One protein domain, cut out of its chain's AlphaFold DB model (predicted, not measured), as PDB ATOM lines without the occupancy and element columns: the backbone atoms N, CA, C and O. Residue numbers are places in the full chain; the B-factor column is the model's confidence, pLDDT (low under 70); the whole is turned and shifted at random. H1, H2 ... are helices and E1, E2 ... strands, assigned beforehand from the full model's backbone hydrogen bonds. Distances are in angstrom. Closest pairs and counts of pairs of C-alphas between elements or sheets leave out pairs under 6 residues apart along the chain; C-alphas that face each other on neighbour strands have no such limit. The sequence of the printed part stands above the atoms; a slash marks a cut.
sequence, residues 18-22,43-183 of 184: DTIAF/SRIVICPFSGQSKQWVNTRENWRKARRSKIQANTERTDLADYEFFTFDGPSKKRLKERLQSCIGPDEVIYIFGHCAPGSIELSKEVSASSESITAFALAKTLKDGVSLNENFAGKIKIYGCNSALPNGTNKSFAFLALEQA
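AT A GLANCE: This is residues 18 to 22 and 43 to 183 of the 184 residues of an uncharacterized protein of Pseudomonas fluorescens (strain F113) (UniProt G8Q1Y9). A strongly twisted sheet of five strands forms the core, with the long helix H1 along one face and H2 on the opposite face near the edge strand E3. Towards the other edge, the short helix H4 lies over E1 and touches H3, and the small hairpin E5 and E6 sits beside these two helices; residues 73 to 79, of which 73 and 74 belong to H1, stick out. The printed part has 146 residues with four named helices and seven named strands, in the order E1 E2 H1 E3 H2 E4 E5 E6 H3 E7 H4. The large sheet is mixed, in the order E1 E7 E4 E2 E3, and the class is mixed, helices and strands. The whole is compact, with a radius of gyration of the C-alphas of 15.3 A and spans of 44 by 34 by 31 A.

IN THESE COORDINATES: E1 is residues 18 to 20, from C-alpha 18 at (277.567, 212.131, 258.156), 6.5 A long. E2 is residues 43 to 48, 16.1 A, and H1 residues 55 to 74, 28.3 A, ending at C-alpha 74 at (278.006, 184.141, 254.924). E3 is residues 83 to 88, 16.8 A; H2 residues 91 to 102, 16.8 A; E4 residues 110 to 114, 12.9 A. E5 is residues 123 to 125, 6.3 A; E6 residues 134 to 136, 6.7 A; H3 residues 137 to 147, 14.4 A. E7 is residues 158 to 161, 9.9 A, and H4 residues 175 to 181, 10.4 A, ending at C-alpha 181 at (275.517, 223.916, 265.966).

HOW THE PARTS SIT: E1 and E7 are antiparallel, with N 20 and O 158 at 2.7 A. E7 and E4 are parallel, with N 159 and O 111 at 2.7 A, as are E4 and E2, with N 47 and O 112 at 2.7 A, and E2 and E3, with N 46 and O 85 at 2.7 A. E2, H1, E3 make a strand-helix-strand unit, two parallel neighbours joined through a helix; E3, H2, E4 make a split one, with E2 between its strands; both crossovers are right-handed. H1 runs along the strands at a height of 9.0 A over the sheet; H2, on the opposite face, runs slantwise to them. H3 and H4 touch at a steep tilt of 56 degrees, the C-alphas of Ala 137 and Ala 179 closest at 4.3 A. In the hairpin E5 and E6, N 135 and O 124 are 2.8 A apart. In H1, H2, H3 and H4 every O i to N i+4 pair is within hydrogen-bond range.

THE WHOLE: The C-alphas farthest apart, of Glu 77 and Ser 131, are 46.4 A apart. Residues 23 to 42 are not printed; C-alphas 22 and 43 are 20.2 A apart across this cut. The link E7 to H4, 13 residues, is long. The mean pLDDT of the printed part is 71.5; 50 residues are under 70, among them 18 to 22 and 161 to 183.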
ATOM      1  N   ASP A  18     276.809 211.164 257.361       41.19
ATOM      2  CA  ASP A  18     277.567 212.131 258.156       41.19
ATOM      3  C   ASP A  18     277.491 211.765 259.626       41.19
ATOM      4  O   ASP A  18     276.428 211.387 260.114       41.19
ATOM      5  N   THR A  19     278.620 211.871 260.323       36.41
ATOM      6  CA  THR A  19     278.729 211.614 261.762       36.41
ATOM      7  C   THR A  19     278.646 212.942 262.519       36.41
ATOM      8  O   THR A  19     279.365 213.886 262.207       36.41
ATOM      9  N   ILE A  20     277.753 213.014 263.498       39.75
ATOM     10  CA  ILE A  20     277.437 214.173 264.328       39.75
ATOM     11  C   ILE A  20     278.291 214.123 265.602       39.75
ATOM     12  O   ILE A  20     278.182 213.165 266.370       39.75
ATOM     13  N   ALA A  21     279.074 215.170 265.873       32.66
ATOM     14  CA  ALA A  21     279.776 215.377 267.142       32.66
ATOM     15  C   ALA A  21     279.099 216.474 267.979       32.66
ATOM     16  O   ALA A  21     278.907 217.582 267.491       32.66
ATOM     17  N   PHE A  22     278.747 216.185 269.235       28.50
ATOM     18  CA  PHE A  22     278.312 217.223 270.172       28.50
ATOM     19  C   PHE A  22     279.534 217.941 270.745       28.50
ATOM     20  O   PHE A  22     280.479 217.291 271.183       28.50
ATOM     21  N   SER A  43     274.342 197.407 269.959       64.56
ATOM     22  CA  SER A  43     273.104 197.730 269.267       64.56
ATOM     23  C   SER A  43     273.296 198.986 268.423       64.56
ATOM     24  O   SER A  43     274.002 199.935 268.756       64.56
ATOM     25  N   ARG A  44     272.674 198.986 267.248       77.88
ATOM     26  CA  ARG A  44     272.580 200.153 266.372       77.88
ATOM     27  C   ARG A  44     271.168 200.683 266.472       77.88
ATOM     28  O   ARG A  44     270.223 200.048 266.005       77.88
ATOM     29  N   ILE A  45     271.022 201.852 267.068       83.81
ATOM     30  CA  ILE A  45     269.731 202.513 267.224       83.81
ATOM     31  C   ILE A  45     269.424 203.229 265.912       83.81
ATOM     32  O   ILE A  45     270.255 203.961 265.394       83.81
ATOM     33  N   VAL A  46     268.241 203.027 265.351       85.12
ATOM     34  CA  VAL A  46     267.784 203.668 264.118       85.12
ATOM     35  C   VAL A  46     266.505 204.426 264.429       85.12
ATOM     36  O   VAL A  46     265.516 203.838 264.855       85.12
ATOM     37  N   ILE A  47     266.514 205.730 264.204       87.56
ATOM     38  CA  ILE A  47     265.439 206.656 264.534       87.56
ATOM     39  C   ILE A  47     264.838 207.188 263.238       87.56
ATOM     40  O   ILE A  47     265.527 207.776 262.410       87.56
ATOM     41  N   CYS A  48     263.531 207.030 263.092       88.31
ATOM     42  CA  CYS A  48     262.713 207.760 262.139       88.31
ATOM     43  C   CYS A  48     262.086 208.947 262.889       88.31
ATOM     44  O   CYS A  48     261.209 208.729 263.728       88.31
ATOM     45  N   PRO A  49     262.514 210.198 262.657       86.12
ATOM     46  CA  PRO A  49     262.115 211.341 263.475       86.12
ATOM     47  C   PRO A  49     260.708 211.865 263.132       86.12
ATOM     48  O   PRO A  49     260.440 213.057 263.230       86.12
ATOM     49  N   PHE A  50     259.809 210.971 262.725       87.88
ATOM     50  CA  PHE A  50     258.464 211.270 262.248       87.88
ATOM     51  C   PHE A  50     257.432 210.448 263.022       87.88
ATOM     52  O   PHE A  50     257.730 209.370 263.549       87.88
ATOM     53  N   SER A  51     256.204 210.954 263.083       75.75
ATOM     54  CA  SER A  51     255.090 210.367 263.844       75.75
ATOM     55  C   SER A  51     254.543 209.058 263.256       75.75
ATOM     56  O   SER A  51     253.784 208.350 263.916       75.75
ATOM     57  N   GLY A  52     254.934 208.695 262.028       72.12
ATOM     58  CA  GLY A  52     254.489 207.462 261.380       72.12
ATOM     59  C   GLY A  52     255.515 206.853 260.427       72.12
ATOM     60  O   GLY A  52     256.419 207.524 259.934       72.12
ATOM     61  N   GLN A  53     255.338 205.565 260.127       76.38
ATOM     62  CA  GLN A  53     256.223 204.806 259.238       76.38
ATOM     63  C   GLN A  53     255.947 205.158 257.765       76.38
ATOM     64  O   GLN A  53     254.819 205.012 257.296       76.38
ATOM     65  N   SER A  54     256.964 205.610 257.025       73.00
ATOM     66  CA  SER A  54     256.916 205.684 255.556       73.00
ATOM     67  C   SER A  54     257.036 204.295 254.930       73.00
ATOM     68  O   SER A  54     257.612 203.378 255.529       73.00
ATOM     69  N   LYS A  55     256.568 204.126 253.685       76.69
ATOM     70  CA  LYS A  55     256.831 202.881 252.930       76.69
ATOM     71  C   LYS A  55     258.335 202.646 252.804       76.69
ATOM     72  O   LYS A  55     258.812 201.521 252.940       76.69
ATOM     73  N   GLN A  56     259.092 203.722 252.606       70.19
ATOM     74  CA  GLN A  56     260.539 203.652 252.513       70.19
ATOM     75  C   GLN A  56     261.214 203.286 253.839       70.19
ATOM     76  O   GLN A  56     262.170 202.510 253.821       70.19
ATOM     77  N   TRP A  57     260.715 203.770 254.979       76.06
ATOM     78  CA  TRP A  57     261.185 203.334 256.295       76.06
ATOM     79  C   TRP A  57     261.007 201.828 256.485       76.06
ATOM     80  O   TRP A  57     261.957 201.134 256.848       76.06
ATOM     81  N   VAL A  58     259.816 201.304 256.173       80.00
ATOM     82  CA  VAL A  58     259.525 199.866 256.270       80.00
ATOM     83  C   VAL A  58     260.467 199.065 255.370       80.00
ATOM     84  O   VAL A  58     261.104 198.118 255.833       80.00
ATOM     85  N   ASN A  59     260.627 199.480 254.112       72.50
ATOM     86  CA  ASN A  59     261.517 198.812 253.164       72.50
ATOM     87  C   ASN A  59     262.984 198.856 253.617       72.50
ATOM     88  O   ASN A  59     263.679 197.843 253.555       72.50
ATOM     89  N   THR A  60     263.456 200.002 254.113       70.69
ATOM     90  CA  THR A  60     264.834 200.170 254.599       70.69
ATOM     91  C   THR A  60     265.091 199.293 255.819       70.69
ATOM     92  O   THR A  60     266.086 198.569 255.847       70.69
ATOM     93  N   ARG A  61     264.162 199.272 256.784       77.75
ATOM     94  CA  ARG A  61     264.220 198.398 257.963       77.75
ATOM     95  C   ARG A  61     264.363 196.931 257.569       77.75
ATOM     96  O   ARG A  61     265.247 196.237 258.076       77.75
ATOM     97  N   GLU A  62     263.517 196.453 256.659       76.25
ATOM     98  CA  GLU A  62     263.562 195.059 256.212       76.25
ATOM     99  C   GLU A  62     264.834 194.746 255.415       76.25
ATOM    100  O   GLU A  62     265.434 193.686 255.607       76.25
ATOM    101  N   ASN A  63     265.307 195.677 254.586       70.88
ATOM    102  CA  ASN A  63     266.561 195.526 253.851       70.88
ATOM    103  C   ASN A  63     267.772 195.462 254.787       70.88
ATOM    104  O   ASN A  63     268.636 194.608 254.598       70.88
ATOM    105  N   TRP A  64     267.827 196.294 255.827       73.31
ATOM    106  CA  TRP A  64     268.926 196.289 256.800       73.31
ATOM    107  C   TRP A  64     268.951 194.996 257.617       73.31
ATOM    108  O   TRP A  64     270.013 194.401 257.810       73.31
ATOM    109  N   ARG A  65     267.775 194.491 258.012       75.81
ATOM    110  CA  ARG A  65     267.637 193.174 258.651       75.81
ATOM    111  C   ARG A  65     268.077 192.036 257.733       75.81
ATOM    112  O   ARG A  65     268.813 191.153 258.169       75.81
ATOM    113  N   LYS A  66     267.658 192.048 256.462       71.62
ATOM    114  CA  LYS A  66     268.073 191.049 255.459       71.62
ATOM    115  C   LYS A  66     269.582 191.084 255.226       71.62
ATOM    116  O   LYS A  66     270.215 190.043 255.343       71.62
ATOM    117  N   ALA A  67     270.160 192.261 254.996       69.31
ATOM    118  CA  ALA A  67     271.596 192.428 254.784       69.31
ATOM    119  C   ALA A  67     272.420 191.926 255.980       69.31
ATOM    120  O   ALA A  67     273.456 191.291 255.789       69.31
ATOM    121  N   ARG A  68     271.948 192.152 257.216       72.56
ATOM    122  CA  ARG A  68     272.566 191.571 258.418       72.56
ATOM    123  C   ARG A  68     272.488 190.045 258.409       72.56
ATOM    124  O   ARG A  68     273.522 189.401 258.548       72.56
ATOM    125  N   ARG A  69     271.297 189.464 258.209       73.19
ATOM    126  CA  ARG A  69     271.123 188.000 258.152       73.19
ATOM    127  C   ARG A  69     272.029 187.359 257.106       73.19
ATOM    128  O   ARG A  69     272.674 186.365 257.410       73.19
ATOM    129  N   SER A  70     272.136 187.958 255.924       70.88
ATOM    130  CA  SER A  70     273.044 187.481 254.879       70.88
ATOM    131  C   SER A  70     274.511 187.534 255.310       70.88
ATOM    132  O   SER A  70     275.251 186.606 255.009       70.88
ATOM    133  N   LYS A  71     274.944 188.564 256.055       70.06
ATOM    134  CA  LYS A  71     276.317 188.640 256.592       70.06
ATOM    135  C   LYS A  71     276.604 187.574 257.651       70.06
ATOM    136  O   LYS A  71     277.710 187.054 257.664       70.06
ATOM    137  N   ILE A  72     275.626 187.253 258.499       72.06
ATOM    138  CA  ILE A  72     275.737 186.174 259.495       72.06
ATOM    139  C   ILE A  72     275.780 184.810 258.801       72.06
ATOM    140  O   ILE A  72     276.612 183.975 259.126       72.06
ATOM    141  N   GLN A  73     274.917 184.586 257.808       74.81
ATOM    142  CA  GLN A  73     274.903 183.335 257.043       74.81
ATOM    143  C   GLN A  73     276.188 183.127 256.235       74.81
ATOM    144  O   GLN A  73     276.654 182.001 256.116       74.81
ATOM    145  N   ALA A  74     276.759 184.201 255.683       77.38
ATOM    146  CA  ALA A  74     278.006 184.141 254.924       77.38
ATOM    147  C   ALA A  74     279.250 183.953 255.808       77.38
ATOM    148  O   ALA A  74     280.306 183.597 255.291       77.38
ATOM    149  N   ASN A  75     279.152 184.228 257.111       72.19
ATOM    150  CA  ASN A  75     280.250 184.054 258.050       72.19
ATOM    151  C   ASN A  75     279.690 183.723 259.439       72.19
ATOM    152  O   ASN A  75     279.372 184.611 260.234       72.19
ATOM    153  N   THR A  76     279.566 182.423 259.697       65.12
ATOM    154  CA  THR A  76     278.962 181.858 260.909       65.12
ATOM    155  C   THR A  76     279.760 182.130 262.181       65.12
ATOM    156  O   THR A  76     279.223 181.951 263.269       65.12
ATOM    157  N   GLU A  77     281.010 182.582 262.062       69.50
ATOM    158  CA  GLU A  77     281.888 182.920 263.188       69.50
ATOM    159  C   GLU A  77     281.783 184.401 263.596       69.50
ATOM    160  O   GLU A  77     282.328 184.807 264.620       69.50
ATOM    161  N   ARG A  78     281.053 185.233 262.835       62.38
ATOM    162  CA  ARG A  78     280.870 186.659 263.150       62.38
ATOM    163  C   ARG A  78     279.879 186.873 264.288       62.38
ATOM    164  O   ARG A  78     278.663 186.859 264.084       62.38
ATOM    165  N   THR A  79     280.410 187.159 265.468       57.91
ATOM    166  CA  THR A  79     279.663 187.536 266.681       57.91
ATOM    167  C   THR A  79     279.580 189.055 266.894       57.91
ATOM    168  O   THR A  79     278.741 189.523 267.660       57.91
ATOM    169  N   ASP A  80     280.376 189.829 266.151       58.44
ATOM    170  CA  ASP A  80     280.519 191.296 266.201       58.44
ATOM    171  C   ASP A  80     279.347 192.076 265.569       58.44
ATOM    172  O   ASP A  80     279.269 193.307 265.643       58.44
ATOM    173  N   LEU A  81     278.424 191.391 264.888       61.44
ATOM    174  CA  LEU A  81     277.361 192.042 264.126       61.44
ATOM    175  C   LEU A  81     276.219 192.521 265.026       61.44
ATOM    176  O   LEU A  81     275.237 191.805 265.242       61.44
ATOM    177  N   ALA A  82     276.311 193.785 265.433       64.69
ATOM    178  CA  ALA A  82     275.273 194.520 266.145       64.69
ATOM    179  C   ALA A  82     273.865 194.361 265.539       64.69
ATOM    180  O   ALA A  82     273.704 194.389 264.310       64.69
ATOM    181  N   ASP A  83     272.841 194.218 266.384       70.25
ATOM    182  CA  ASP A  83     271.441 194.253 265.942       70.25
ATOM    183  C   ASP A  83     270.970 195.693 265.708       70.25
ATOM    184  O   ASP A  83     271.510 196.644 266.267       70.25
ATOM    185  N   TYR A  84     269.966 195.862 264.841       77.56
ATOM    186  CA  TYR A  84     269.336 197.164 264.617       77.56
ATOM    187  C   TYR A  84     268.039 197.274 265.418       77.56
ATOM    188  O   TYR A  84     267.097 196.502 265.203       77.56
ATOM    189  N   GLU A  85     267.967 198.277 266.284       85.00
ATOM    190  CA  GLU A  85     266.764 198.646 267.024       85.00
ATOM    191  C   GLU A  85     266.110 199.855 266.358       85.00
ATOM    192  O   GLU A  85     266.768 200.853 266.096       85.00
ATOM    193  N   PHE A  86     264.814 199.773 266.059       85.94
ATOM    194  CA  PHE A  86     264.118 200.780 265.257       85.94
ATOM    195  C   PHE A  86     263.111 201.548 266.107       85.94
ATOM    196  O   PHE A  86     262.241 200.938 266.731       85.94
ATOM    197  N   PHE A  87     263.196 202.873 266.060       89.50
ATOM    198  CA  PHE A  87     262.373 203.804 266.820       89.50
ATOM    199  C   PHE A  87     261.783 204.885 265.919       89.50
ATOM    200  O   PHE A  87     262.290 205.182 264.837       89.50
ATOM    201  N   THR A  88     260.701 205.477 266.397       89.69
ATOM    202  CA  THR A  88     259.939 206.556 265.769       89.69
ATOM    203  C   THR A  88     259.640 207.625 266.821       89.69
ATOM    204  O   THR A  88     259.770 207.369 268.020       89.69
ATOM    205  N   PHE A  89     259.270 208.836 266.403       88.62
ATOM    206  CA  PHE A  89     258.964 209.937 267.332       88.62
ATOM    207  C   PHE A  89     257.486 210.021 267.752       88.62
ATOM    208  O   PHE A  89     257.091 210.981 268.419       88.62
ATOM    209  N   ASP A  90     256.679 209.000 267.449       86.12
ATOM    210  CA  ASP A  90     255.364 208.822 268.071       86.12
ATOM    211  C   ASP A  90     255.484 208.596 269.587       86.12
ATOM    212  O   ASP A  90     256.507 208.123 270.081       86.12
ATOM    213  N   GLY A  91     254.438 208.943 270.343       83.94
ATOM    214  CA  GLY A  91     254.450 208.912 271.811       83.94
ATOM    215  C   GLY A  91     254.980 207.597 272.414       83.94
ATOM    216  O   GLY A  91     255.947 207.649 273.181       83.94
ATOM    217  N   PRO A  92     254.403 206.431 272.065       87.75
ATOM    218  CA  PRO A  92     254.864 205.133 272.558       87.75
ATOM    219  C   PRO A  92     256.321 204.808 272.197       87.75
ATOM    220  O   PRO A  92     257.114 204.454 273.073       87.75
ATOM    221  N   SER A  93     256.698 204.952 270.924       89.12
ATOM    222  CA  SER A  93     258.043 204.613 270.440       89.12
ATOM    223  C   SER A  93     259.113 205.556 270.997       89.12
ATOM    224  O   SER A  93     260.178 205.108 271.422       89.12
ATOM    225  N   LYS A  94     258.798 206.852 271.112       89.31
ATOM    226  CA  LYS A  94     259.673 207.871 271.701       89.31
ATOM    227  C   LYS A  94     259.922 207.629 273.188       89.31
ATOM    228  O   LYS A  94     261.050 207.790 273.645       89.31
ATOM    229  N   LYS A  95     258.897 207.216 273.945       89.00
ATOM    230  CA  LYS A  95     259.060 206.845 275.360       89.00
ATOM    231  C   LYS A  95     260.037 205.675 275.502       89.00
ATOM    232  O   LYS A  95     260.989 205.771 276.271       89.00
ATOM    233  N   ARG A  96     259.859 204.626 274.695       89.94
ATOM    234  CA  ARG A  96     260.764 203.469 274.679       89.94
ATOM    235  C   ARG A  96     262.182 203.848 274.242       89.94
ATOM    236  O   ARG A  96     263.142 203.328 274.796       89.94
ATOM    237  N   LEU A  97     262.327 204.756 273.275       88.38
ATOM    238  CA  LEU A  97     263.629 205.283 272.859       88.38
ATOM    239  C   LEU A  97     264.336 205.992 274.020       88.38
ATOM    240  O   LEU A  97     265.512 205.738 274.250       88.38
ATOM    241  N   LYS A  98     263.626 206.831 274.780       87.94
ATOM    242  CA  LYS A  98     264.182 207.500 275.965       87.94
ATOM    243  C   LYS A  98     264.690 206.492 277.002       87.94
ATOM    244  O   LYS A  98     265.833 206.586 277.431       87.94
ATOM    245  N   GLU A  99     263.874 205.503 277.356       87.31
ATOM    246  CA  GLU A  99     264.254 204.428 278.289       87.31
ATOM    247  C   GLU A  99     265.455 203.620 277.761       87.31
ATOM    248  O   GLU A  99     266.387 203.284 278.501       87.31
ATOM    249  N   ARG A 100     265.478 203.354 276.448       83.88
ATOM    250  CA  ARG A 100     266.579 202.647 275.791       83.88
ATOM    251  C   ARG A 100     267.876 203.443 275.842       83.88
ATOM    252  O   ARG A 100     268.902 202.840 276.121       83.88
ATOM    253  N   LEU A 101     267.841 204.753 275.601       80.25
ATOM    254  CA  LEU A 101     269.023 205.622 275.657       80.25
ATOM    255  C   LEU A 101     269.542 205.798 277.089       80.25
ATOM    256  O   LEU A 101     270.750 205.806 277.290       80.25
ATOM    257  N   GLN A 102     268.658 205.861 278.090       78.06
ATOM    258  CA  GLN A 102     269.048 205.934 279.505       78.06
ATOM    259  C   GLN A 102     269.741 204.662 280.007       78.06
ATOM    260  O   GLN A 102     270.648 204.739 280.828       78.06
ATOM    261  N   SER A 103     269.329 203.495 279.508       74.44
ATOM    262  CA  SER A 103     269.966 202.206 279.824       74.44
ATOM    263  C   SER A 103     271.250 201.945 279.026       74.44
ATOM    264  O   SER A 103     271.944 200.960 279.272       74.44
ATOM    265  N   CYS A 104     271.579 202.815 278.071       66.00
ATOM    266  CA  CYS A 104     272.700 202.660 277.157       66.00
ATOM    267  C   CYS A 104     273.891 203.510 277.624       66.00
ATOM    268  O   CYS A 104     273.875 204.730 277.497       66.00
ATOM    269  N   ILE A 105     274.936 202.864 278.151       55.59
ATOM    270  CA  ILE A 105     276.164 203.522 278.655       55.59
ATOM    271  C   ILE A 105     277.408 202.924 277.956       55.59
ATOM    272  O   ILE A 105     278.511 202.908 278.489       55.59
ATOM    273  N   GLY A 106     277.240 202.368 276.753       56.06
ATOM    274  CA  GLY A 106     278.325 201.724 276.009       56.06
ATOM    275  C   GLY A 106     279.101 202.700 275.108       56.06
ATOM    276  O   GLY A 106     278.478 203.526 274.429       56.06
ATOM    277  N   PRO A 107     280.443 202.608 275.029       55.09
ATOM    278  CA  PRO A 107     281.242 203.402 274.095       55.09
ATOM    279  C   PRO A 107     280.935 203.099 272.616       55.09
ATOM    280  O   PRO A 107     281.176 203.956 271.769       55.09
ATOM    281  N   ASP A 108     280.302 201.967 272.319       63.81
ATOM    282  CA  ASP A 108     280.229 201.406 270.963       63.81
ATOM    283  C   ASP A 108     278.868 201.560 270.258       63.81
ATOM    284  O   ASP A 108     278.663 201.116 269.126       63.81
ATOM    285  N   GLU A 109     277.911 202.211 270.917       70.44
ATOM    286  CA  GLU A 109     276.548 202.364 270.407       70.44
ATOM    287  C   GLU A 109     276.462 203.490 269.372       70.44
ATOM    288  O   GLU A 109     276.898 204.614 269.612       70.44
ATOM    289  N   VAL A 110     275.851 203.211 268.217       76.00
ATOM    290  CA  VAL A 110     275.691 204.183 267.121       76.00
ATOM    291  C   VAL A 110     274.211 204.462 266.898       76.00
ATOM    292  O   VAL A 110     273.411 203.534 266.766       76.00
ATOM    293  N   ILE A 111     273.857 205.742 266.789       81.06
ATOM    294  CA  ILE A 111     272.497 206.193 266.481       81.06
ATOM    295  C   ILE A 111     272.445 206.610 265.017       81.06
ATOM    296  O   ILE A 111     273.228 207.439 264.580       81.06
ATOM    297  N   TYR A 112     271.499 206.090 264.253       80.31
ATOM    298  CA  TYR A 112     271.195 206.510 262.892       80.31
ATOM    299  C   TYR A 112     269.888 207.296 262.893       80.31
ATOM    300  O   TYR A 112     268.905 206.837 263.462       80.31
ATOM    301  N   ILE A 113     269.846 208.446 262.231       82.69
ATOM    302  CA  ILE A 113     268.627 209.230 262.014       82.69
ATOM    303  C   ILE A 113     268.273 209.139 260.539       82.69
ATOM    304  O   ILE A 113     269.086 209.480 259.688       82.69
ATOM    305  N   PHE A 114     267.072 208.671 260.233       80.69
ATOM    306  CA  PHE A 114     266.641 208.365 258.878       80.69
ATOM    307  C   PHE A 114     265.661 209.404 258.336       80.69
ATOM    308  O   PHE A 114     264.673 209.725 258.992       80.69
ATOM    309  N   GLY A 115     265.874 209.856 257.103       76.44
ATOM    310  CA  GLY A 115     264.900 210.658 256.367       76.44
ATOM    311  C   GLY A 115     265.412 211.065 254.990       76.44
ATOM    312  O   GLY A 115     266.370 210.496 254.477       76.44
ATOM    313  N   HIS A 116     264.780 212.060 254.384       76.56
ATOM    314  CA  HIS A 116     265.173 212.633 253.099       76.56
ATOM    315  C   HIS A 116     265.619 214.063 253.277       76.56
ATOM    316  O   HIS A 116     264.962 214.822 253.974       76.56
ATOM    317  N   CYS A 117     266.692 214.459 252.609       72.88
ATOM    318  CA  CYS A 117     267.086 215.853 252.568       72.88
ATOM    319  C   CYS A 117     267.117 216.305 251.102       72.88
ATOM    320  O   CYS A 117     267.556 215.591 250.198       72.88
ATOM    321  N   ALA A 118     266.564 217.476 250.814       68.75
ATOM    322  CA  ALA A 118     266.815 218.102 249.525       68.75
ATOM    323  C   ALA A 118     268.187 218.802 249.581       68.75
ATOM    324  O   ALA A 118     268.608 219.224 250.662       68.75
ATOM    325  N   PRO A 119     268.901 218.956 248.452       66.12
ATOM    326  CA  PRO A 119     270.143 219.723 248.428       66.12
ATOM    327  C   PRO A 119     269.954 221.122 249.037       66.12
ATOM    328  O   PRO A 119     269.096 221.882 248.595       66.12
ATOM    329  N   GLY A 120     270.748 221.459 250.060       65.62
ATOM    330  CA  GLY A 120     270.695 222.763 250.735       65.62
ATOM    331  C   GLY A 120     269.491 222.975 251.657       65.62
ATOM    332  O   GLY A 120     269.280 224.095 252.116       65.62
ATOM    333  N   SER A 121     268.709 221.927 251.927       71.06
ATOM    334  CA  SER A 121     267.577 221.984 252.849       71.06
ATOM    335  C   SER A 121     268.034 222.086 254.305       71.06
ATOM    336  O   SER A 121     268.994 221.438 254.723       71.06
ATOM    337  N   ILE A 122     267.278 222.854 255.091       74.31
ATOM    338  CA  ILE A 122     267.371 222.904 256.560       74.31
ATOM    339  C   ILE A 122     266.376 221.951 257.238       74.31
ATOM    340  O   ILE A 122     266.267 221.914 258.467       74.31
ATOM    341  N   GLU A 123     265.670 221.161 256.429       82.62
ATOM    342  CA  GLU A 123     264.681 220.174 256.840       82.62
ATOM    343  C   GLU A 123     265.033 218.765 256.361       82.62
ATOM    344  O   GLU A 123     265.586 218.568 255.270       82.62
ATOM    345  N   LEU A 124     264.645 217.794 257.183       81.69
ATOM    346  CA  LEU A 124     264.620 216.378 256.869       81.69
ATOM    347  C   LEU A 124     263.158 215.949 256.713       81.69
ATOM    348  O   LEU A 124     262.356 216.122 257.626       81.69
ATOM    349  N   SER A 125     262.810 215.382 255.568       85.25
ATOM    350  CA  SER A 125     261.452 214.980 255.204       85.25
ATOM    351  C   SER A 125     261.258 213.471 255.326       85.25
ATOM    352  O   SER A 125     262.180 212.678 255.126       85.25
ATOM    353  N   LYS A 126     260.031 213.051 255.617       84.50
ATOM    354  CA  LYS A 126     259.646 211.642 255.741       84.50
ATOM    355  C   LYS A 126     259.616 210.902 254.401       84.50
ATOM    356  O   LYS A 126     259.933 209.713 254.355       84.50
ATOM    357  N   GLU A 127     259.254 211.597 253.327       81.62
ATOM    358  CA  GLU A 127     259.186 211.113 251.940       81.62
ATOM    359  C   GLU A 127     259.748 212.177 250.979       81.62
ATOM    360  O   GLU A 127     259.850 213.351 251.337       81.62
ATOM    361  N   VAL A 128     260.037 211.792 249.730       72.06
ATOM    362  CA  VAL A 128     260.473 212.694 248.637       72.06
ATOM    363  C   VAL A 128     259.285 213.476 248.039       72.06
ATOM    364  O   VAL A 128     259.142 213.594 246.825       72.06
ATOM    365  N   SER A 129     258.374 213.973 248.875       75.12
ATOM    366  CA  SER A 129     257.219 214.770 248.445       75.12
ATOM    367  C   SER A 129     257.142 216.076 249.227       75.12
ATOM    368  O   SER A 129     257.343 216.089 250.436       75.12
ATOM    369  N   ALA A 130     256.796 217.175 248.550       66.44
ATOM    370  CA  ALA A 130     256.725 218.506 249.166       66.44
ATOM    371  C   ALA A 130     255.665 218.619 250.281       66.44
ATOM    372  O   ALA A 130     255.783 219.460 251.159       66.44
ATOM    373  N   SER A 131     254.641 217.762 250.257       75.81
ATOM    374  CA  SER A 131     253.599 217.667 251.288       75.81
ATOM    375  C   SER A 131     253.929 216.685 252.418       75.81
ATOM    376  O   SER A 131     253.068 216.389 253.247       75.81
ATOM    377  N   SER A 132     255.134 216.105 252.419       82.56
ATOM    378  CA  SER A 132     255.532 215.151 253.448       82.56
ATOM    379  C   SER A 132     255.799 215.853 254.774       82.56
ATOM    380  O   SER A 132     256.288 216.977 254.804       82.56
ATOM    381  N   GLU A 133     255.534 215.146 255.870       88.56
ATOM    382  CA  GLU A 133     255.990 215.541 257.201       88.56
ATOM    383  C   GLU A 133     257.501 215.813 257.162       88.56
ATOM    384  O   GLU A 133     258.272 214.988 256.659       88.56
ATOM    385  N   SER A 134     257.924 216.964 257.675       88.69
ATOM    386  CA  SER A 134     259.327 217.346 257.774       88.69
ATOM    387  C   SER A 134     259.674 217.786 259.190       88.69
ATOM    388  O   SER A 134     258.814 218.156 259.991       88.69
ATOM    389  N   ILE A 135     260.958 217.694 259.518       86.56
ATOM    390  CA  ILE A 135     261.520 218.175 260.771       86.56
ATOM    391  C   ILE A 135     262.708 219.074 260.454       86.56
ATOM    392  O   ILE A 135     263.599 218.708 259.687       86.56
ATOM    393  N   THR A 136     262.724 220.268 261.039       84.38
ATOM    394  CA  THR A 136     263.873 221.169 260.928       84.38
ATOM    395  C   THR A 136     265.044 220.626 261.742       84.38
ATOM    396  O   THR A 136     264.866 219.896 262.722       84.38
ATOM    397  N   ALA A 137     266.258 221.029 261.377       74.88
ATOM    398  CA  ALA A 137     267.467 220.673 262.112       74.88
ATOM    399  C   ALA A 137     267.379 221.052 263.606       74.88
ATOM    400  O   ALA A 137     267.715 220.253 264.481       74.88
ATOM    401  N   PHE A 138     266.829 222.235 263.899       78.00
ATOM    402  CA  PHE A 138     266.593 222.715 265.262       78.00
ATOM    403  C   PHE A 138     265.570 221.858 266.022       78.00
ATOM    404  O   PHE A 138     265.811 221.463 267.161       78.00
ATOM    405  N   ALA A 139     264.432 221.532 265.401       84.00
ATOM    406  CA  ALA A 139     263.410 220.704 266.039       84.00
ATOM    407  C   ALA A 139     263.921 219.281 266.323       84.00
ATOM    408  O   ALA A 139     263.598 218.703 267.365       84.00
ATOM    409  N   LEU A 140     264.757 218.735 265.435       85.06
ATOM    410  CA  LEU A 140     265.431 217.457 265.643       85.06
ATOM    411  C   LEU A 140     266.384 217.526 266.843       85.06
ATOM    412  O   LEU A 140     266.251 216.712 267.755       85.06
ATOM    413  N   ALA A 141     267.285 218.512 266.878       78.88
ATOM    414  CA  ALA A 141     268.225 218.720 267.983       78.88
ATOM    415  C   ALA A 141     267.500 218.870 269.328       78.88
ATOM    416  O   ALA A 141     267.807 218.161 270.289       78.88
ATOM    417  N   LYS A 142     266.460 219.709 269.368       81.81
ATOM    418  CA  LYS A 142     265.620 219.902 270.553       81.81
ATOM    419  C   LYS A 142     264.948 218.605 270.999       81.81
ATOM    420  O   LYS A 142     264.911 218.302 272.184       81.81
ATOM    421  N   THR A 143     264.442 217.801 270.064       86.25
ATOM    422  CA  THR A 143     263.814 216.515 270.409       86.25
ATOM    423  C   THR A 143     264.832 215.510 270.947       86.25
ATOM    424  O   THR A 143     264.515 214.768 271.876       86.25
ATOM    425  N   LEU A 144     266.054 215.499 270.410       83.88
ATOM    426  CA  LEU A 144     267.141 214.652 270.903       83.88
ATOM    427  C   LEU A 144     267.561 215.046 272.328       83.88
ATOM    428  O   LEU A 144     267.642 214.178 273.195       83.88
ATOM    429  N   LYS A 145     267.751 216.346 272.583       81.31
ATOM    430  CA  LYS A 145     268.171 216.892 273.884       81.31
ATOM    431  C   LYS A 145     267.059 216.806 274.932       81.31
ATOM    432  O   LYS A 145     267.215 216.142 275.952       81.31
ATOM    433  N   ASP A 146     265.900 217.392 274.650       83.00
ATOM    434  CA  ASP A 146     264.830 217.559 275.641       83.00
ATOM    435  C   ASP A 146     263.868 216.362 275.655       83.00
ATOM    436  O   ASP A 146     263.385 215.931 276.703       83.00
ATOM    437  N   GLY A 147     263.568 215.818 274.473       82.00
ATOM    438  CA  GLY A 147     262.540 214.793 274.296       82.00
ATOM    439  C   GLY A 147     262.994 213.398 274.715       82.00
ATOM    440  O   GLY A 147     262.258 212.698 275.415       82.00
ATOM    441  N   VAL A 148     264.195 212.994 274.296       84.06
ATOM    442  CA  VAL A 148     264.753 211.658 274.583       84.06
ATOM    443  C   VAL A 148     265.984 211.687 275.487       84.06
ATOM    444  O   VAL A 148     266.526 210.629 275.788       84.06
ATOM    445  N   SER A 149     266.362 212.868 275.991       81.44
ATOM    446  CA  SER A 149     267.423 213.048 276.994       81.44
ATOM    447  C   SER A 149     268.779 212.500 276.550       81.44
ATOM    448  O   SER A 149     269.486 211.859 277.328       81.44
ATOM    449  N   LEU A 150     269.132 212.734 275.287       78.44
ATOM    450  CA  LEU A 150     270.436 212.364 274.760       78.44
ATOM    451  C   LEU A 150     271.534 213.183 275.455       78.44
ATOM    452  O   LEU A 150     271.422 214.402 275.571       78.44
ATOM    453  N   ASN A 151     272.580 212.504 275.926       70.75
ATOM    454  CA  ASN A 151     273.688 213.111 276.663       70.75
ATOM    455  C   ASN A 151     274.997 213.084 275.854       70.75
ATOM    456  O   ASN A 151     275.079 212.509 274.766       70.75
ATOM    457  N   GLU A 152     276.034 213.703 276.412       70.06
ATOM    458  CA  GLU A 152     277.355 213.859 275.793       70.06
ATOM    459  C   GLU A 152     278.074 212.541 275.456       70.06
ATOM    460  O   GLU A 152     278.907 212.526 274.552       70.06
ATOM    461  N   ASN A 153     277.699 211.406 276.062       68.44
ATOM    462  CA  ASN A 153     278.292 210.095 275.744       68.44
ATOM    463  C   ASN A 153     278.025 209.642 274.297       68.44
ATOM    464  O   ASN A 153     278.670 208.707 273.808       68.44
ATOM    465  N   PHE A 154     277.073 210.282 273.613       69.50
ATOM    466  CA  PHE A 154     276.738 210.041 272.209       69.50
ATOM    467  C   PHE A 154     277.373 211.054 271.246       69.50
ATOM    468  O   PHE A 154     277.109 211.006 270.039       69.50
ATOM    469  N   ALA A 155     278.231 211.953 271.740       66.00
ATOM    470  CA  ALA A 155     279.037 212.819 270.896       66.00
ATOM    471  C   ALA A 155     279.869 211.975 269.915       66.00
ATOM    472  O   ALA A 155     280.591 211.064 270.307       66.00
ATOM    473  N   GLY A 156     279.743 212.253 268.618       65.00
ATOM    474  CA  GLY A 156     280.462 211.541 267.560       65.00
ATOM    475  C   GLY A 156     279.789 210.235 267.135       65.00
ATOM    476  O   GLY A 156     280.333 209.523 266.296       65.00
ATOM    477  N   LYS A 157     278.617 209.901 267.696       72.00
ATOM    478  CA  LYS A 157     277.956 208.601 267.489       72.00
ATOM    479  C   LYS A 157     276.606 208.683 266.790       72.00
ATOM    480  O   LYS A 157     276.044 207.643 266.447       72.00
ATOM    481  N   ILE A 158     276.076 209.882 266.549       74.25
ATOM    482  CA  ILE A 158     274.849 210.043 265.761       74.25
ATOM    483  C   ILE A 158     275.218 210.167 264.285       74.25
ATOM    484  O   ILE A 158     276.152 210.874 263.936       74.25
ATOM    485  N   LYS A 159     274.500 209.487 263.402       74.25
ATOM    486  CA  LYS A 159     274.713 209.503 261.960       74.25
ATOM    487  C   LYS A 159     273.416 209.841 261.246       74.25
ATOM    488  O   LYS A 159     272.416 209.164 261.466       74.25
ATOM    489  N   ILE A 160     273.403 210.857 260.386       70.38
ATOM    490  CA  ILE A 160     272.205 211.189 259.595       70.38
ATOM    491  C   ILE A 160     272.277 210.444 258.267       70.38
ATOM    492  O   ILE A 160     273.284 210.485 257.567       70.38
ATOM    493  N   TYR A 161     271.193 209.749 257.945       67.12
ATOM    494  CA  TYR A 161     270.995 209.000 256.720       67.12
ATOM    495  C   TYR A 161     269.863 209.655 255.925       67.12
ATOM    496  O   TYR A 161     268.692 209.307 256.092       67.12
ATOM    497  N   GLY A 162     270.222 210.618 255.074       60.09
ATOM    498  CA  GLY A 162     269.309 211.224 254.111       60.09
ATOM    499  C   GLY A 162     270.029 211.674 252.848       60.09
ATOM    500  O   GLY A 162     271.184 212.088 252.898       60.09
ATOM    501  N   CYS A 163     269.358 211.560 251.696       58.28
ATOM    502  CA  CYS A 163     269.899 212.015 250.413       58.28
ATOM    503  C   CYS A 163     270.398 213.458 250.586       58.28
ATOM    504  O   CYS A 163     269.624 214.279 251.032       58.28
ATOM    505  N   ASN A 164     271.661 213.787 250.310       54.72
ATOM    506  CA  ASN A 164     272.195 215.157 250.445       54.72
ATOM    507  C   ASN A 164     272.110 215.799 251.852       54.72
ATOM    508  O   ASN A 164     272.126 217.028 251.955       54.72
ATOM    509  N   SER A 165     272.019 215.013 252.938       48.97
ATOM    510  CA  SER A 165     272.052 215.555 254.312       48.97
ATOM    511  C   SER A 165     273.345 216.318 254.622       48.97
ATOM    512  O   SER A 165     273.327 217.256 255.425       48.97
ATOM    513  N   ALA A 166     274.436 215.967 253.935       48.12
ATOM    514  CA  ALA A 166     275.581 216.834 253.724       48.12
ATOM    515  C   ALA A 166     275.663 217.280 252.269       48.12
ATOM    516  O   ALA A 166     275.311 216.564 251.336       48.12
ATOM    517  N   LEU A 167     276.173 218.492 252.088       46.78
ATOM    518  CA  LEU A 167     276.568 218.986 250.782       46.78
ATOM    519  C   LEU A 167     278.030 218.590 250.531       46.78
ATOM    520  O   LEU A 167     278.845 218.686 251.459       46.78
ATOM    521  N   PRO A 168     278.397 218.168 249.307       42.06
ATOM    522  CA  PRO A 168     279.798 218.032 248.936       42.06
ATOM    523  C   PRO A 168     280.448 219.407 249.131       42.06
ATOM    524  O   PRO A 168     280.014 220.382 248.523       42.06
ATOM    525  N   ASN A 169     281.442 219.478 250.023       43.47
ATOM    526  CA  ASN A 169     282.195 220.672 250.450       43.47
ATOM    527  C   ASN A 169     281.751 221.376 251.744       43.47
ATOM    528  O   ASN A 169     282.199 222.492 251.986       43.47
ATOM    529  N   GLY A 170     280.955 220.742 252.614       46.19
ATOM    530  CA  GLY A 170     280.867 221.176 254.020       46.19
ATOM    531  C   GLY A 170     280.391 222.618 254.220       46.19
ATOM    532  O   GLY A 170     280.743 223.252 255.207       46.19
ATOM    533  N   THR A 171     279.611 223.157 253.280       47.09
ATOM    534  CA  THR A 171     278.977 224.467 253.439       47.09
ATOM    535  C   THR A 171     278.191 224.496 254.746       47.09
ATOM    536  O   THR A 171     277.387 223.591 254.977       47.09
ATOM    537  N   ASN A 172     278.349 225.575 255.520       51.97
ATOM    538  CA  ASN A 172     277.650 225.909 256.778       51.97
ATOM    539  C   ASN A 172     276.102 225.988 256.658       51.97
ATOM    540  O   ASN A 172     275.435 226.636 257.456       51.97
ATOM    541  N   LYS A 173     275.521 225.405 255.606       51.00
ATOM    542  CA  LYS A 173     274.099 225.387 255.254       51.00
ATOM    543  C   LYS A 173     273.529 223.968 255.132       51.00
ATOM    544  O   LYS A 173     272.380 223.827 254.732       51.00
ATOM    545  N   SER A 174     274.307 222.911 255.392       54.38
ATOM    546  CA  SER A 174     273.767 221.547 255.350       54.38
ATOM    547  C   SER A 174     272.898 221.256 256.578       54.38
ATOM    548  O   SER A 174     273.186 221.734 257.676       54.38
ATOM    549  N   PHE A 175     271.850 220.445 256.403       60.44
ATOM    550  CA  PHE A 175     270.978 220.004 257.495       60.44
ATOM    551  C   PHE A 175     271.774 219.429 258.669       60.44
ATOM    552  O   PHE A 175     271.537 219.791 259.821       60.44
ATOM    553  N   ALA A 176     272.750 218.564 258.371       58.94
ATOM    554  CA  ALA A 176     273.599 217.958 259.386       58.94
ATOM    555  C   ALA A 176     274.400 219.007 260.172       58.94
ATOM    556  O   ALA A 176     274.452 218.927 261.395       58.94
ATOM    557  N   PHE A 177     274.962 220.018 259.498       58.25
ATOM    558  CA  PHE A 177     275.716 221.095 260.147       58.25
ATOM    559  C   PHE A 177     274.826 221.979 261.034       58.25
ATOM    560  O   PHE A 177     275.183 222.286 262.167       58.25
ATOM    561  N   LEU A 178     273.629 222.337 260.566       58.84
ATOM    562  CA  LEU A 178     272.692 223.145 261.355       58.84
ATOM    563  C   LEU A 178     272.135 222.379 262.563       58.84
ATOM    564  O   LEU A 178     271.888 222.975 263.609       58.84
ATOM    565  N   ALA A 179     271.955 221.062 262.440       53.16
ATOM    566  CA  ALA A 179     271.527 220.217 263.554       53.16
ATOM    567  C   ALA A 179     272.624 220.116 264.623       53.16
ATOM    568  O   ALA A 179     272.314 219.928 265.794       53.16
ATOM    569  N   LEU A 180     273.888 220.262 264.216       57.16
ATOM    570  CA  LEU A 180     275.067 220.198 265.072       57.16
ATOM    571  C   LEU A 180     275.291 221.467 265.893       57.16
ATOM    572  O   LEU A 180     275.450 221.371 267.108       57.16
ATOM    573  N   GLU A 181     275.284 222.645 265.258       54.88
ATOM    574  CA  GLU A 181     275.517 223.916 265.966       54.88
ATOM    575  C   GLU A 181     274.468 224.188 267.048       54.88
ATOM    576  O   GLU A 181     274.779 224.771 268.080       54.88
ATOM    577  N   GLN A 182     273.228 223.751 266.826       55.00
ATOM    578  CA  GLN A 182     272.096 224.058 267.703       55.00
ATOM    579  C   GLN A 182     271.900 223.044 268.839       55.00
ATOM    580  O   GLN A 182     271.074 223.265 269.723       55.00
ATOM    581  N   ALA A 183     272.602 221.908 268.800       45.09
ATOM    582  CA  ALA A 183     272.469 220.853 269.803       45.09
ATOM    583  C   ALA A 183     273.454 221.004 270.981       45.09
ATOM    584  O   ALA A 183     273.245 220.362 272.016       45.09
TER     585      ALA A 183